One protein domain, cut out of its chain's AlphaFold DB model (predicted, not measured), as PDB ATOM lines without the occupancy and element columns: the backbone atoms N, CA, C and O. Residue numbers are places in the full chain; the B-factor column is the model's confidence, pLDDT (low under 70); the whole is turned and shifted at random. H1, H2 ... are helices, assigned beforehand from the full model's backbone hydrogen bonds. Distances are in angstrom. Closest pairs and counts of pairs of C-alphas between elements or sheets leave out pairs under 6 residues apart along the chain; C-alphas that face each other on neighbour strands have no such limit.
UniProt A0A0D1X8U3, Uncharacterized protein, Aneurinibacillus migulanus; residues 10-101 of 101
ATOM      1  N   LEU A  10      17.657  50.827  14.971       95.88
ATOM      2  CA  LEU A  10      17.683  49.371  15.201       95.88
ATOM      3  C   LEU A  10      17.869  48.993  16.681       95.88
ATOM      4  O   LEU A  10      17.344  47.975  17.121       95.88
ATOM      5  N   CYS A  11      18.588  49.806  17.464       96.62
ATOM      6  CA  CYS A  11      18.701  49.605  18.913       96.62
ATOM      7  C   CYS A  11      17.339  49.841  19.578       96.62
ATOM      8  O   CYS A  11      16.867  49.000  20.343       96.62
ATOM      9  N   ALA A  12      16.668  50.942  19.222       95.75
ATOM     10  CA  ALA A  12      15.334  51.261  19.725       95.75
ATOM     11  C   ALA A  12      14.324  50.144  19.415       95.75
ATOM     12  O   ALA A  12      13.573  49.718  20.294       95.75
ATOM     13  N   GLU A  13      14.329  49.638  18.180       96.12
ATOM     14  CA  GLU A  13      13.472  48.531  17.751       96.12
ATOM     15  C   GLU A  13      13.782  47.237  18.520       96.12
ATOM     16  O   GLU A  13      12.865  46.583  19.021       96.12
ATOM     17  N   ALA A  14      15.062  46.892  18.687       96.94
ATOM     18  CA  ALA A  14      15.476  45.706  19.431       96.94
ATOM     19  C   ALA A  14      15.071  45.770  20.917       96.94
ATOM     20  O   ALA A  14      14.594  44.771  21.464       96.94
ATOM     21  N   ILE A  15      15.181  46.942  21.557       97.50
ATOM     22  CA  ILE A  15      14.679  47.171  22.923       97.50
ATOM     23  C   ILE A  15      13.169  46.926  22.971       97.50
ATOM     24  O   ILE A  15      12.696  46.158  23.808       97.50
ATOM     25  N   GLN A  16      12.403  47.529  22.055       96.88
ATOM     26  CA  GLN A  16      10.949  47.349  22.004       96.88
ATOM     27  C   GLN A  16      10.556  45.886  21.792       96.88
ATOM     28  O   GLN A  16       9.600  45.415  22.408       96.88
ATOM     29  N   LYS A  17      11.305  45.154  20.961       97.19
ATOM     30  CA  LYS A  17      11.095  43.723  20.749       97.19
ATOM     31  C   LYS A  17      11.255  42.950  22.058       97.19
ATOM     32  O   LYS A  17      10.339  42.221  22.417       97.19
ATOM     33  N   ILE A  18      12.356  43.148  22.787       97.56
ATOM     34  CA  ILE A  18      12.609  42.472  24.074       97.56
ATOM     35  C   ILE A  18      11.535  42.810  25.106       97.56
ATOM     36  O   ILE A  18      11.052  41.919  25.796       97.56
ATOM     37  N   VAL A  19      11.124  44.077  25.195       96.56
ATOM     38  CA  VAL A  19      10.108  44.521  26.163       96.56
ATOM     39  C   VAL A  19       8.745  43.865  25.924       96.56
ATOM     40  O   VAL A  19       7.999  43.659  26.877       96.56
ATOM     41  N   ARG A  20       8.425  43.519  24.672       97.12
ATOM     42  CA  ARG A  20       7.172  42.846  24.293       97.12
ATOM     43  C   ARG A  20       7.246  41.321  24.372       97.12
ATOM     44  O   ARG A  20       6.221  40.670  24.185       97.12
ATOM     45  N   MET A  21       8.422  40.740  24.604       97.25
ATOM     46  CA  MET A  21       8.548  39.295  24.788       97.25
ATOM     47  C   MET A  21       8.025  38.897  26.166       97.25
ATOM     48  O   MET A  21       8.383  39.504  27.172       97.25
ATOM     49  N   GLU A  22       7.243  37.822  26.214       94.38
ATOM     50  CA  GLU A  22       6.761  37.250  27.475       94.38
ATOM     51  C   GLU A  22       7.926  36.744  28.340       94.38
ATOM     52  O   GLU A  22       8.009  37.043  29.530       94.38
ATOM     53  N   ASN A  23       8.879  36.034  27.728       95.25
ATOM     54  CA  ASN A  23      10.040  35.484  28.423       95.25
ATOM     55  C   ASN A  23      11.317  35.561  27.559       95.25
ATOM     56  O   ASN A  23      11.724  34.553  26.972       95.25
ATOM     57  N   PRO A  24      11.954  36.746  27.445       97.31
ATOM     58  CA  PRO A  24      13.197  36.899  26.691       97.31
ATOM     59  C   PRO A  24      14.305  36.039  27.308       97.31
ATOM     60  O   PRO A  24      14.467  35.992  28.535       97.31
ATOM     61  N   LYS A  25      15.078  35.357  26.465       97.44
ATOM     62  CA  LYS A  25      16.144  34.422  26.849       97.44
ATOM     63  C   LYS A  25      17.507  35.101  26.807       97.44
ATOM     64  O   LYS A  25      17.673  36.173  26.242       97.44
ATOM     65  N   PHE A  26      18.517  34.437  27.370       96.31
ATOM     66  CA  PHE A  26      19.906  34.911  27.356       96.31
ATOM     67  C   PHE A  26      20.383  35.342  25.956       96.31
ATOM     68  O   PHE A  26      20.948  36.421  25.803       96.31
ATOM     69  N   ALA A  27      20.086  34.540  24.926       96.38
ATOM     70  CA  ALA A  27      20.459  34.837  23.542       96.38
ATOM     71  C   ALA A  27      19.850  36.149  23.014       96.38
ATOM     72  O   ALA A  27      20.506  36.845  22.242       96.38
ATOM     73  N   ASP A  28      18.644  36.523  23.460       97.94
ATOM     74  CA  ASP A  28      18.012  37.790  23.077       97.94
ATOM     75  C   ASP A  28      18.792  38.985  23.643       97.94
ATOM     76  O   ASP A  28      19.020  39.972  22.944       97.94
ATOM     77  N   PHE A  29      19.284  38.874  24.882       97.94
ATOM     78  CA  PHE A  29      20.122  39.906  25.497       97.94
ATOM     79  C   PHE A  29      21.503  39.993  24.844       97.94
ATOM     80  O   PHE A  29      21.982  41.094  24.600       97.94
ATOM     81  N   VAL A  30      22.127  38.868  24.493       96.44
ATOM     82  CA  VAL A  30      23.405  38.877  23.752       96.44
ATOM     83  C   VAL A  30      23.244  39.504  22.361       96.44
ATOM     84  O   VAL A  30      24.137  40.204  21.878       96.44
ATOM     85  N   ALA A  31      22.104  39.270  21.707       96.38
ATOM     86  CA  ALA A  31      21.807  39.837  20.396       96.38
ATOM     87  C   ALA A  31      21.497  41.343  20.443       96.38
ATOM     88  O   ALA A  31      21.693  42.027  19.434       96.38
ATOM     89  N   LEU A  32      21.043  41.868  21.586       97.56
ATOM     90  CA  LEU A  32      20.754  43.288  21.766       97.56
ATOM     91  C   LEU A  32      22.044  44.123  21.706       97.56
ATOM     92  O   LEU A  32      22.965  43.962  22.509       97.56
ATOM     93  N   LYS A  33      22.096  45.055  20.753       95.81
ATOM     94  CA  LYS A  33      23.267  45.895  20.477       95.81
ATOM     95  C   LYS A  33      22.861  47.346  20.281       95.81
ATOM     96  O   LYS A  33      21.741  47.643  19.883       95.81
ATOM     97  N   THR A  34      23.816  48.235  20.506       95.31
ATOM     98  CA  THR A  34      23.682  49.675  20.253       95.31
ATOM     99  C   THR A  34      23.819  50.033  18.771       95.31
ATOM    100  O   THR A  34      23.412  51.117  18.375       95.31
ATOM    101  N   TYR A  35      24.344  49.115  17.943       93.88
ATOM    102  CA  TYR A  35      24.649  49.324  16.516       93.88
ATOM    103  C   TYR A  35      25.631  50.482  16.261       93.88
ATOM    104  O   TYR A  35      25.572  51.150  15.235       93.88
ATOM    105  N   GLY A  36      26.549  50.697  17.203       91.31
ATOM    106  CA  GLY A  36      27.533  51.776  17.180       91.31
ATOM    107  C   GLY A  36      27.699  52.402  18.561       91.31
ATOM    108  O   GLY A  36      27.208  51.872  19.562       91.31
ATOM    109  N   THR A  37      28.392  53.530  18.614       91.12
ATOM    110  CA  THR A  37      28.479  54.362  19.817       91.12
ATOM    111  C   THR A  37      27.353  55.386  19.778       91.12
ATOM    112  O   THR A  37      27.113  55.999  18.741       91.12
ATOM    113  N   ASP A  38      26.669  55.572  20.900       94.12
ATOM    114  CA  ASP A  38      25.675  56.626  21.079       94.12
ATOM    115  C   ASP A  38      26.046  57.513  22.275       94.12
ATOM    116  O   ASP A  38      27.069  57.288  22.927       94.12
ATOM    117  N   VAL A  39      25.236  58.535  22.566       93.75
ATOM    118  CA  VAL A  39      25.547  59.506  23.634       93.75
ATOM    119  C   VAL A  39      25.696  58.839  25.004       93.75
ATOM    120  O   VAL A  39      26.526  59.255  25.805       93.75
ATOM    121  N   TYR A  40      24.947  57.762  25.259       95.94
ATOM    122  CA  TYR A  40      24.959  57.055  26.539       95.94
ATOM    123  C   TYR A  40      26.202  56.175  26.688       95.94
ATOM    124  O   TYR A  40      26.599  55.857  27.803       95.94
ATOM    125  N   SER A  41      26.845  55.774  25.584       94.31
ATOM    126  CA  SER A  41      28.091  54.999  25.632       94.31
ATOM    127  C   SER A  41      29.239  55.761  26.298       94.31
ATOM    128  O   SER A  41      30.122  55.121  26.861       94.31
ATOM    129  N   ALA A  42      29.225  57.096  26.236       93.81
ATOM    130  CA  ALA A  42      30.264  57.948  26.808       93.81
ATOM    131  C   ALA A  42      29.983  58.382  28.257       93.81
ATOM    132  O   ALA A  42      30.908  58.820  28.931       93.81
ATOM    133  N   MET A  43      28.740  58.256  28.737       96.56
ATOM    134  CA  MET A  43      28.355  58.710  30.079       96.56
ATOM    135  C   MET A  43      29.059  57.903  31.174       96.56
ATOM    136  O   MET A  43      29.108  56.666  31.097       96.56
ATOM    137  N   GLY A  44      29.578  58.601  32.185       96.44
ATOM    138  CA  GLY A  44      30.176  58.038  33.390       96.44
ATOM    139  C   GLY A  44      29.200  58.005  34.566       96.44
ATOM    140  O   GLY A  44      27.994  58.191  34.403       96.44
ATOM    141  N   TRP A  45      29.725  57.727  35.762       95.88
ATOM    142  CA  TRP A  45      28.931  57.682  36.993       95.88
ATOM    143  C   TRP A  45      28.203  59.002  37.267       95.88
ATOM    144  O   TRP A  45      27.013  58.993  37.583       95.88
ATOM    145  N   ASP A  46      28.894  60.131  37.084       96.62
ATOM    146  CA  ASP A  46      28.378  61.458  37.422       96.62
ATOM    147  C   ASP A  46      27.099  61.812  36.657       96.62
ATOM    148  O   ASP A  46      26.189  62.419  37.227       96.62
ATOM    149  N   GLU A  47      26.995  61.394  35.394       97.00
ATOM    150  CA  GLU A  47      25.781  61.542  34.593       97.00
ATOM    151  C   GLU A  47      24.772  60.419  34.862       97.00
ATOM    152  O   GLU A  47      23.568  60.668  34.955       97.00
ATOM    153  N   LEU A  48      25.236  59.173  35.000       96.81
ATOM    154  CA  LEU A  48      24.352  58.008  35.093       96.81
ATOM    155  C   LEU A  48      23.637  57.882  36.438       96.81
ATOM    156  O   LEU A  48      22.542  57.318  36.475       96.81
ATOM    157  N   GLN A  49      24.182  58.447  37.516       94.94
ATOM    158  CA  GLN A  49      23.509  58.468  38.818       94.94
ATOM    159  C   GLN A  49      22.146  59.180  38.768       94.94
ATOM    160  O   GLN A  49      21.266  58.876  39.566       94.94
ATOM    161  N   GLN A  50      21.917  60.066  37.789       95.38
ATOM    162  CA  GLN A  50      20.623  60.731  37.584       95.38
ATOM    163  C   GLN A  50      19.507  59.763  37.160       95.38
ATOM    164  O   GLN A  50      18.326  60.081  37.290       95.38
ATOM    165  N   TYR A  51      19.865  58.578  36.656       95.12
ATOM    166  CA  TYR A  51      18.919  57.515  36.318       95.12
ATOM    167  C   TYR A  51      18.608  56.601  37.510       95.12
ATOM    168  O   TYR A  51      17.814  55.669  37.354       95.12
ATOM    169  N   ILE A  52      19.207  56.842  38.682       95.62
ATOM    170  CA  ILE A  52      18.921  56.104  39.914       95.62
ATOM    171  C   ILE A  52      17.657  56.678  40.562       95.62
ATOM    172  O   ILE A  52      17.579  57.852  40.910       95.62
ATOM    173  N   ASN A  53      16.656  55.822  40.721       95.06
ATOM    174  CA  ASN A  53      15.397  56.079  41.405       95.06
ATOM    175  C   ASN A  53      14.907  54.771  42.052       95.06
ATOM    176  O   ASN A  53      15.616  53.764  42.044       95.06
ATOM    177  N   GLU A  54      13.691  54.769  42.594       94.88
ATOM    178  CA  GLU A  54      13.105  53.598  43.262       94.88
ATOM    179  C   GLU A  54      13.067  52.334  42.380       94.88
ATOM    180  O   GLU A  54      13.210  51.226  42.890       94.88
ATOM    181  N   GLU A  55      12.929  52.464  41.055       93.56
ATOM    182  CA  GLU A  55      12.886  51.319  40.135       93.56
ATOM    183  C   GLU A  55      14.276  50.794  39.749       93.56
ATOM    184  O   GLU A  55      14.422  49.632  39.361       93.56
ATOM    185  N   THR A  56      15.302  51.646  39.799       95.94
ATOM    186  CA  THR A  56      16.645  51.351  39.272       95.94
ATOM    187  C   THR A  56      17.697  51.183  40.360       95.94
ATOM    188  O   THR A  56      18.771  50.667  40.058       95.94
ATOM    189  N   ILE A  57      17.395  51.530  41.618       96.00
ATOM    190  CA  ILE A  57      18.299  51.340  42.764       96.00
ATOM    191  C   ILE A  57      18.777  49.888  42.892       96.00
ATOM    192  O   ILE A  57      19.953  49.645  43.156       96.00
ATOM    193  N   VAL A  58      17.910  48.930  42.550       95.62
ATOM    194  CA  VAL A  58      18.224  47.494  42.530       95.62
ATOM    195  C   VAL A  58      19.433  47.155  41.653       95.62
ATOM    196  O   VAL A  58      20.111  46.169  41.904       95.62
ATOM    197  N   ILE A  59      19.747  47.960  40.631       95.62
ATOM    198  CA  ILE A  59      20.929  47.753  39.783       95.62
ATOM    199  C   ILE A  59      22.210  47.929  40.601       95.62
ATOM    200  O   ILE A  59      23.137  47.136  40.464       95.62
ATOM    201  N   VAL A  60      22.252  48.964  41.442       93.44
ATOM    202  CA  VAL A  60      23.409  49.290  42.283       93.44
ATOM    203  C   VAL A  60      23.555  48.269  43.412       93.44
ATOM    204  O   VAL A  60      24.666  47.923  43.785       93.44
ATOM    205  N   GLU A  61      22.440  47.739  43.917       93.06
ATOM    206  CA  GLU A  61      22.439  46.722  44.977       93.06
ATOM    207  C   GLU A  61      22.841  45.322  44.483       93.06
ATOM    208  O   GLU A  61      23.356  44.522  45.260       93.06
ATOM    209  N   GLN A  62      22.577  44.989  43.213       91.69
ATOM    210  CA  GLN A  62      22.798  43.641  42.665       91.69
ATOM    211  C   GLN A  62      24.179  43.438  42.031       91.69
ATOM    212  O   GLN A  62      24.604  42.293  41.860       91.69
ATOM    213  N   PHE A  63      24.870  44.507  41.638       93.44
ATOM    214  CA  PHE A  63      26.191  44.415  41.020       93.44
ATOM    215  C   PHE A  63      27.278  44.925  41.962       93.44
ATOM    216  O   PHE A  63      27.224  46.054  42.426       93.44
ATOM    217  N   GLU A  64      28.313  44.111  42.170       88.94
ATOM    218  CA  GLU A  64      29.516  44.520  42.910       88.94
ATOM    219  C   GLU A  64      30.486  45.340  42.041       88.94
ATOM    220  O   GLU A  64      31.210  46.195  42.539       88.94
ATOM    221  N   ASP A  65      30.514  45.073  40.729       92.19
ATOM    222  CA  ASP A  65      31.419  45.723  39.774       92.19
ATOM    223  C   ASP A  65      30.766  46.976  39.177       92.19
ATOM    224  O   ASP A  65      29.749  46.889  38.474       92.19
ATOM    225  N   GLU A  66      31.394  48.133  39.400       93.75
ATOM    226  CA  GLU A  66      30.974  49.429  38.855       93.75
ATOM    227  C   GLU A  66      30.779  49.380  37.332       93.75
ATOM    228  O   GLU A  66      29.822  49.946  36.805       93.75
ATOM    229  N   THR A  67      31.603  48.623  36.607       93.25
ATOM    230  CA  THR A  67      31.488  48.460  35.151       93.25
ATOM    231  C   THR A  67      30.128  47.884  34.755       93.25
ATOM    232  O   THR A  67      29.521  48.323  33.771       93.25
ATOM    233  N   ASN A  68      29.621  46.921  35.528       95.38
ATOM    234  CA  ASN A  68      28.318  46.301  35.291       95.38
ATOM    235  C   ASN A  68      27.169  47.229  35.699       95.38
ATOM    236  O   ASN A  68      26.171  47.292  34.975       95.38
ATOM    237  N   ILE A  69      27.336  48.003  36.777       96.69
ATOM    238  CA  ILE A  69      26.378  49.043  37.181       96.69
ATOM    239  C   ILE A  69      26.235  50.084  36.066       96.69
ATOM    240  O   ILE A  69      25.130  50.312  35.568       96.69
ATOM    241  N   LEU A  70      27.349  50.662  35.605       97.44
ATOM    242  CA  LEU A  70      27.360  51.647  34.523       97.44
ATOM    243  C   LEU A  70      26.768  51.056  33.242       97.44
ATOM    244  O   LEU A  70      25.961  51.699  32.577       97.44
ATOM    245  N   SER A  71      27.122  49.816  32.892       97.12
ATOM    246  CA  SER A  71      26.546  49.128  31.731       97.12
ATOM    247  C   SER A  71      25.017  49.035  31.817       97.12
ATOM    248  O   SER A  71      24.318  49.422  30.876       97.12
ATOM    249  N   ALA A  72      24.482  48.592  32.956       98.06
ATOM    250  CA  ALA A  72      23.045  48.480  33.172       98.06
ATOM    251  C   ALA A  72      22.348  49.853  33.164       98.06
ATOM    252  O   ALA A  72      21.343  50.014  32.469       98.06
ATOM    253  N   LEU A  73      22.897  50.868  33.837       98.12
ATOM    254  CA  LEU A  73      22.338  52.227  33.830       98.12
ATOM    255  C   LEU A  73      22.322  52.836  32.422       98.12
ATOM    256  O   LEU A  73      21.325  53.434  32.023       98.12
ATOM    257  N   ARG A  74      23.359  52.607  31.606       97.94
ATOM    258  CA  ARG A  74      23.355  53.033  30.196       97.94
ATOM    259  C   ARG A  74      22.249  52.341  29.398       97.94
ATOM    260  O   ARG A  74      21.675  52.949  28.499       97.94
ATOM    261  N   TRP A  75      21.930  51.076  29.675       97.88
ATOM    262  CA  TRP A  75      20.789  50.403  29.038       97.88
ATOM    263  C   TRP A  75      19.441  50.964  29.504       97.88
ATOM    264  O   TRP A  75      18.546  51.131  28.671       97.88
ATOM    265  N   VAL A  76      19.312  51.328  30.783       97.56
ATOM    266  CA  VAL A  76      18.136  52.042  31.305       97.56
ATOM    267  C   VAL A  76      17.956  53.389  30.618       97.56
ATOM    268  O   VAL A  76      16.864  53.685  30.138       97.56
ATOM    269  N   ALA A  77      19.029  54.166  30.471       96.00
ATOM    270  CA  ALA A  77      18.996  55.461  29.798       96.00
ATOM    271  C   ALA A  77      18.532  55.365  28.328       96.00
ATOM    272  O   ALA A  77      17.872  56.266  27.809       96.00
ATOM    273  N   ARG A  78      18.794  54.228  27.666       95.94
ATOM    274  CA  ARG A  78      18.288  53.918  26.313       95.94
ATOM    275  C   ARG A  78      16.824  53.466  26.281       95.94
ATOM    276  O   ARG A  78      16.254  53.337  25.199       95.94
ATOM    277  N   GLY A  79      16.207  53.239  27.439       95.19
ATOM    278  CA  GLY A  79      14.807  52.846  27.592       95.19
ATOM    279  C   GLY A  79      14.578  51.353  27.829       95.19
ATOM    280  O   GLY A  79      13.446  50.890  27.684       95.19
ATOM    281  N   LEU A  80      15.615  50.579  28.168       97.31
ATOM    282  CA  LEU A  80      15.441  49.189  28.587       97.31
ATOM    283  C   LEU A  80      15.029  49.149  30.075       97.31
ATOM    284  O   LEU A  80      15.741  49.709  30.901       97.31
ATOM    285  N   PRO A  81      13.930  48.474  30.463       96.62
ATOM    286  CA  PRO A  81      13.523  48.384  31.867       96.62
ATOM    287  C   PRO A  81      14.630  47.817  32.763       96.62
ATOM    288  O   PRO A  81      15.321  46.883  32.350       96.62
ATOM    289  N   ALA A  82      14.745  48.306  34.003       96.75
ATOM    290  CA  ALA A  82      15.821  47.955  34.942       96.75
ATOM    291  C   ALA A  82      16.070  46.438  35.046       96.75
ATOM    292  O   ALA A  82      17.194  45.968  34.866       96.75
ATOM    293  N   ARG A  83      15.000  45.643  35.200       96.25
ATOM    294  CA  ARG A  83      15.072  44.169  35.241       96.25
ATOM    295  C   ARG A  83      15.766  43.544  34.023       96.25
ATOM    296  O   ARG A  83      16.443  42.529  34.142       96.25
ATOM    297  N   TYR A  84      15.577  44.116  32.836       97.88
ATOM    298  CA  TYR A  84      16.156  43.629  31.585       97.88
ATOM    299  C   TYR A  84      17.543  44.219  31.344       97.88
ATOM    300  O   TYR A  84      18.393  43.531  30.783       97.88
ATOM    301  N   ALA A  85      17.800  45.435  31.823       98.06
ATOM    302  CA  ALA A  85      19.126  46.036  31.826       98.06
ATOM    303  C   ALA A  85      20.120  45.239  32.681       98.06
ATOM    304  O   ALA A  85      21.225  44.969  32.213       98.06
ATOM    305  N   MET A  86      19.711  44.759  33.861       97.06
ATOM    306  CA  MET A  86      20.546  43.858  34.668       97.06
ATOM    307  C   MET A  86      20.867  42.566  33.913       97.06
ATOM    308  O   MET A  86      22.029  42.212  33.748       97.06
ATOM    309  N   ARG A  87      19.848  41.901  33.347       97.31
ATOM    310  CA  ARG A  87      20.048  40.676  32.550       97.31
ATOM    311  C   ARG A  87      20.971  40.907  31.353       97.31
ATOM    312  O   ARG A  87      21.765  40.029  31.023       97.31
ATOM    313  N   LYS A  88      20.888  42.081  30.721       97.69
ATOM    314  CA  LYS A  88      21.773  42.483  29.629       97.69
ATOM    315  C   LYS A  88      23.218  42.653  30.089       97.69
ATOM    316  O   LYS A  88      24.101  42.058  29.479       97.69
ATOM    317  N   ALA A  89      23.449  43.403  31.163       96.31
ATOM    318  CA  ALA A  89      24.785  43.601  31.715       96.31
ATOM    319  C   ALA A  89      25.428  42.264  32.126       96.31
ATOM    320  O   ALA A  89      26.560  41.984  31.739       96.31
ATOM    321  N   SER A  90      24.678  41.376  32.789       95.25
ATOM    322  CA  SER A  90      25.158  40.030  33.131       95.25
ATOM    323  C   SER A  90      25.487  39.186  31.893       95.25
ATOM    324  O   SER A  90      26.483  38.455  31.890       95.25
ATOM    325  N   ALA A  91      24.677  39.274  30.832       96.06
ATOM    326  CA  ALA A  91      24.916  38.548  29.586       96.06
ATOM    327  C   ALA A  91      26.183  39.031  28.867       96.06
ATOM    328  O   ALA A  91      26.989  38.210  28.427       96.06
ATOM    329  N   ASP A  92      26.394  40.345  28.811       93.44
ATOM    330  CA  ASP A  92      27.601  40.939  28.231       93.44
ATOM    331  C   ASP A  92      28.852  40.554  29.011       93.44
ATOM    332  O   ASP A  92      29.845  40.131  28.417       93.44
ATOM    333  N   TYR A  93      28.783  40.624  30.341       91.88
ATOM    334  CA  TYR A  93      29.870  40.215  31.223       91.88
ATOM    335  C   TYR A  93      30.246  38.740  31.022       91.88
ATOM    336  O   TYR A  93      31.423  38.398  30.876       91.88
ATOM    337  N   SER A  94      29.241  37.864  30.929       90.81
ATOM    338  CA  SER A  94      29.434  36.430  30.670       90.81
ATOM    339  C   SER A  94      30.128  36.184  29.325       90.81
ATOM    340  O   SER A  94      31.069  35.394  29.239       90.81
ATOM    341  N   MET A  95      29.708  36.901  28.276       88.50
ATOM    342  CA  MET A  95      30.319  36.809  26.948       88.50
ATOM    343  C   MET A  95      31.750  37.356  26.911       88.50
ATOM    344  O   MET A  95      32.572  36.841  26.152       88.50
ATOM    345  N   TYR A  96      32.058  38.381  27.708       79.62
ATOM    346  CA  TYR A  96      33.411  38.923  27.819       79.62
ATOM    347  C   TYR A  96      34.364  37.917  28.472       79.62
ATOM    348  O   TYR A  96      35.422  37.641  27.908       79.62
ATOM    349  N   ARG A  97      33.973  37.293  29.596       76.38
ATOM    350  CA  ARG A  97      34.815  36.278  30.258       76.38
ATOM    351  C   ARG A  97      35.079  35.060  29.374       76.38
ATOM    352  O   ARG A  97      36.198  34.567  29.379       76.38
ATOM    353  N   TYR A  98      34.095  34.615  28.590       64.81
ATOM    354  CA  TYR A  98      34.270  33.484  27.670       64.81
ATOM    355  C   TYR A  98      35.254  33.775  26.524       64.81
ATOM    356  O   TYR A  98      35.935  32.879  26.049       64.81
ATOM    357  N   LYS A  99      35.347  35.025  26.058       63.22
ATOM    358  CA  LYS A  99      36.284  35.408  24.985       63.22
ATOM    359  C   LYS A  99      37.723  35.621  25.468       63.22
ATOM    360  O   LYS A  99      38.602  35.821  24.636       63.22
ATOM    361  N   GLY A 100      37.941  35.640  26.784       55.62
ATOM    362  CA  GLY A 100      39.255  35.798  27.413       55.62
ATOM    363  C   GLY A 100      39.940  34.481  27.802       55.62
ATOM    364  O   GLY A 100      41.005  34.539  28.413       55.62
ATOM    365  N   THR A 101      39.332  33.331  27.488       46.59
ATOM    366  CA  THR A 101      39.887  31.970  27.640       46.59
ATOM    367  C   THR A 101      40.142  31.353  26.278       46.59
ATOM    368  O   THR A 101      41.174  30.666  26.131       46.59
TER     369      THR A 101
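What this domain is: This is residues 10 to 101 of the 101 residues of an uncharacterized protein of Aneurinibacillus migulanus (UniProt A0A0D1X8U3). Two helices packed at a steep angle, H5 and the longest helix, H6, make the core; H3 and H4 pack on H5, while H2 crosses H6 and H1 lies near H2. A long stretch without a named element, residues 32 to 44, runs from H2 to H3, and residues 96 to 101 stick out. The printed part has 92 residues with six named helices, H1 to H6 in chain order, and no named strand, so its class is all helix. It is compact, with a radius of gyration of the C-alphas of 12.6 A, and spans 34 by 30 by 25 A.

How they stand to each other: Start at H6, residues 82 to 99, which touches H5, residues 66 to 77, at a steep tilt of 47 degrees, opposite ways; their closest C-alphas, Ala 72 and Ala 85, are 4.8 A apart. With residues 87 to 95 alone H6 touches H2, residues 26 to 31, about perpendicular at 80 degrees, closest at C-alphas 29 and 88, 5.1 A. H1, residues 10 to 20, is close to H2 but not clearly touching, 7.2 A between C-alphas 18 and 28, and touches no helix. H3, residues 45 to 51, touches H5, closest at C-alphas 48 and 73, 6.3 A. H4, residues 57 to 62, forms a hairpin with H5, closest at C-alphas 60 and 69, 5.9 A. Each O i to N i+4 pair is within hydrogen-bond range in H1, H2, H4 and H5; H6 has 13 of 14, and H3 has 1 of 3, beside 3 of 4 O i to N i+3 pairs.

Where its parts are: Find C-alpha 82 at (15.821, 47.955, 34.942); H6 runs 26.0 A to C-alpha 99 at (36.284, 35.408, 24.985). H5 is 16.2 A long and H1 15.4 A, from C-alpha 10 at (17.683, 49.371, 15.201).

The domain as a whole: The C-alphas of Glu 54 and Thr 101 are the farthest apart, 37.8 A. The printed part has no cut, and H2 to H3 is the long link. Look for low pLDDT, under 70, at residues 98 to 101.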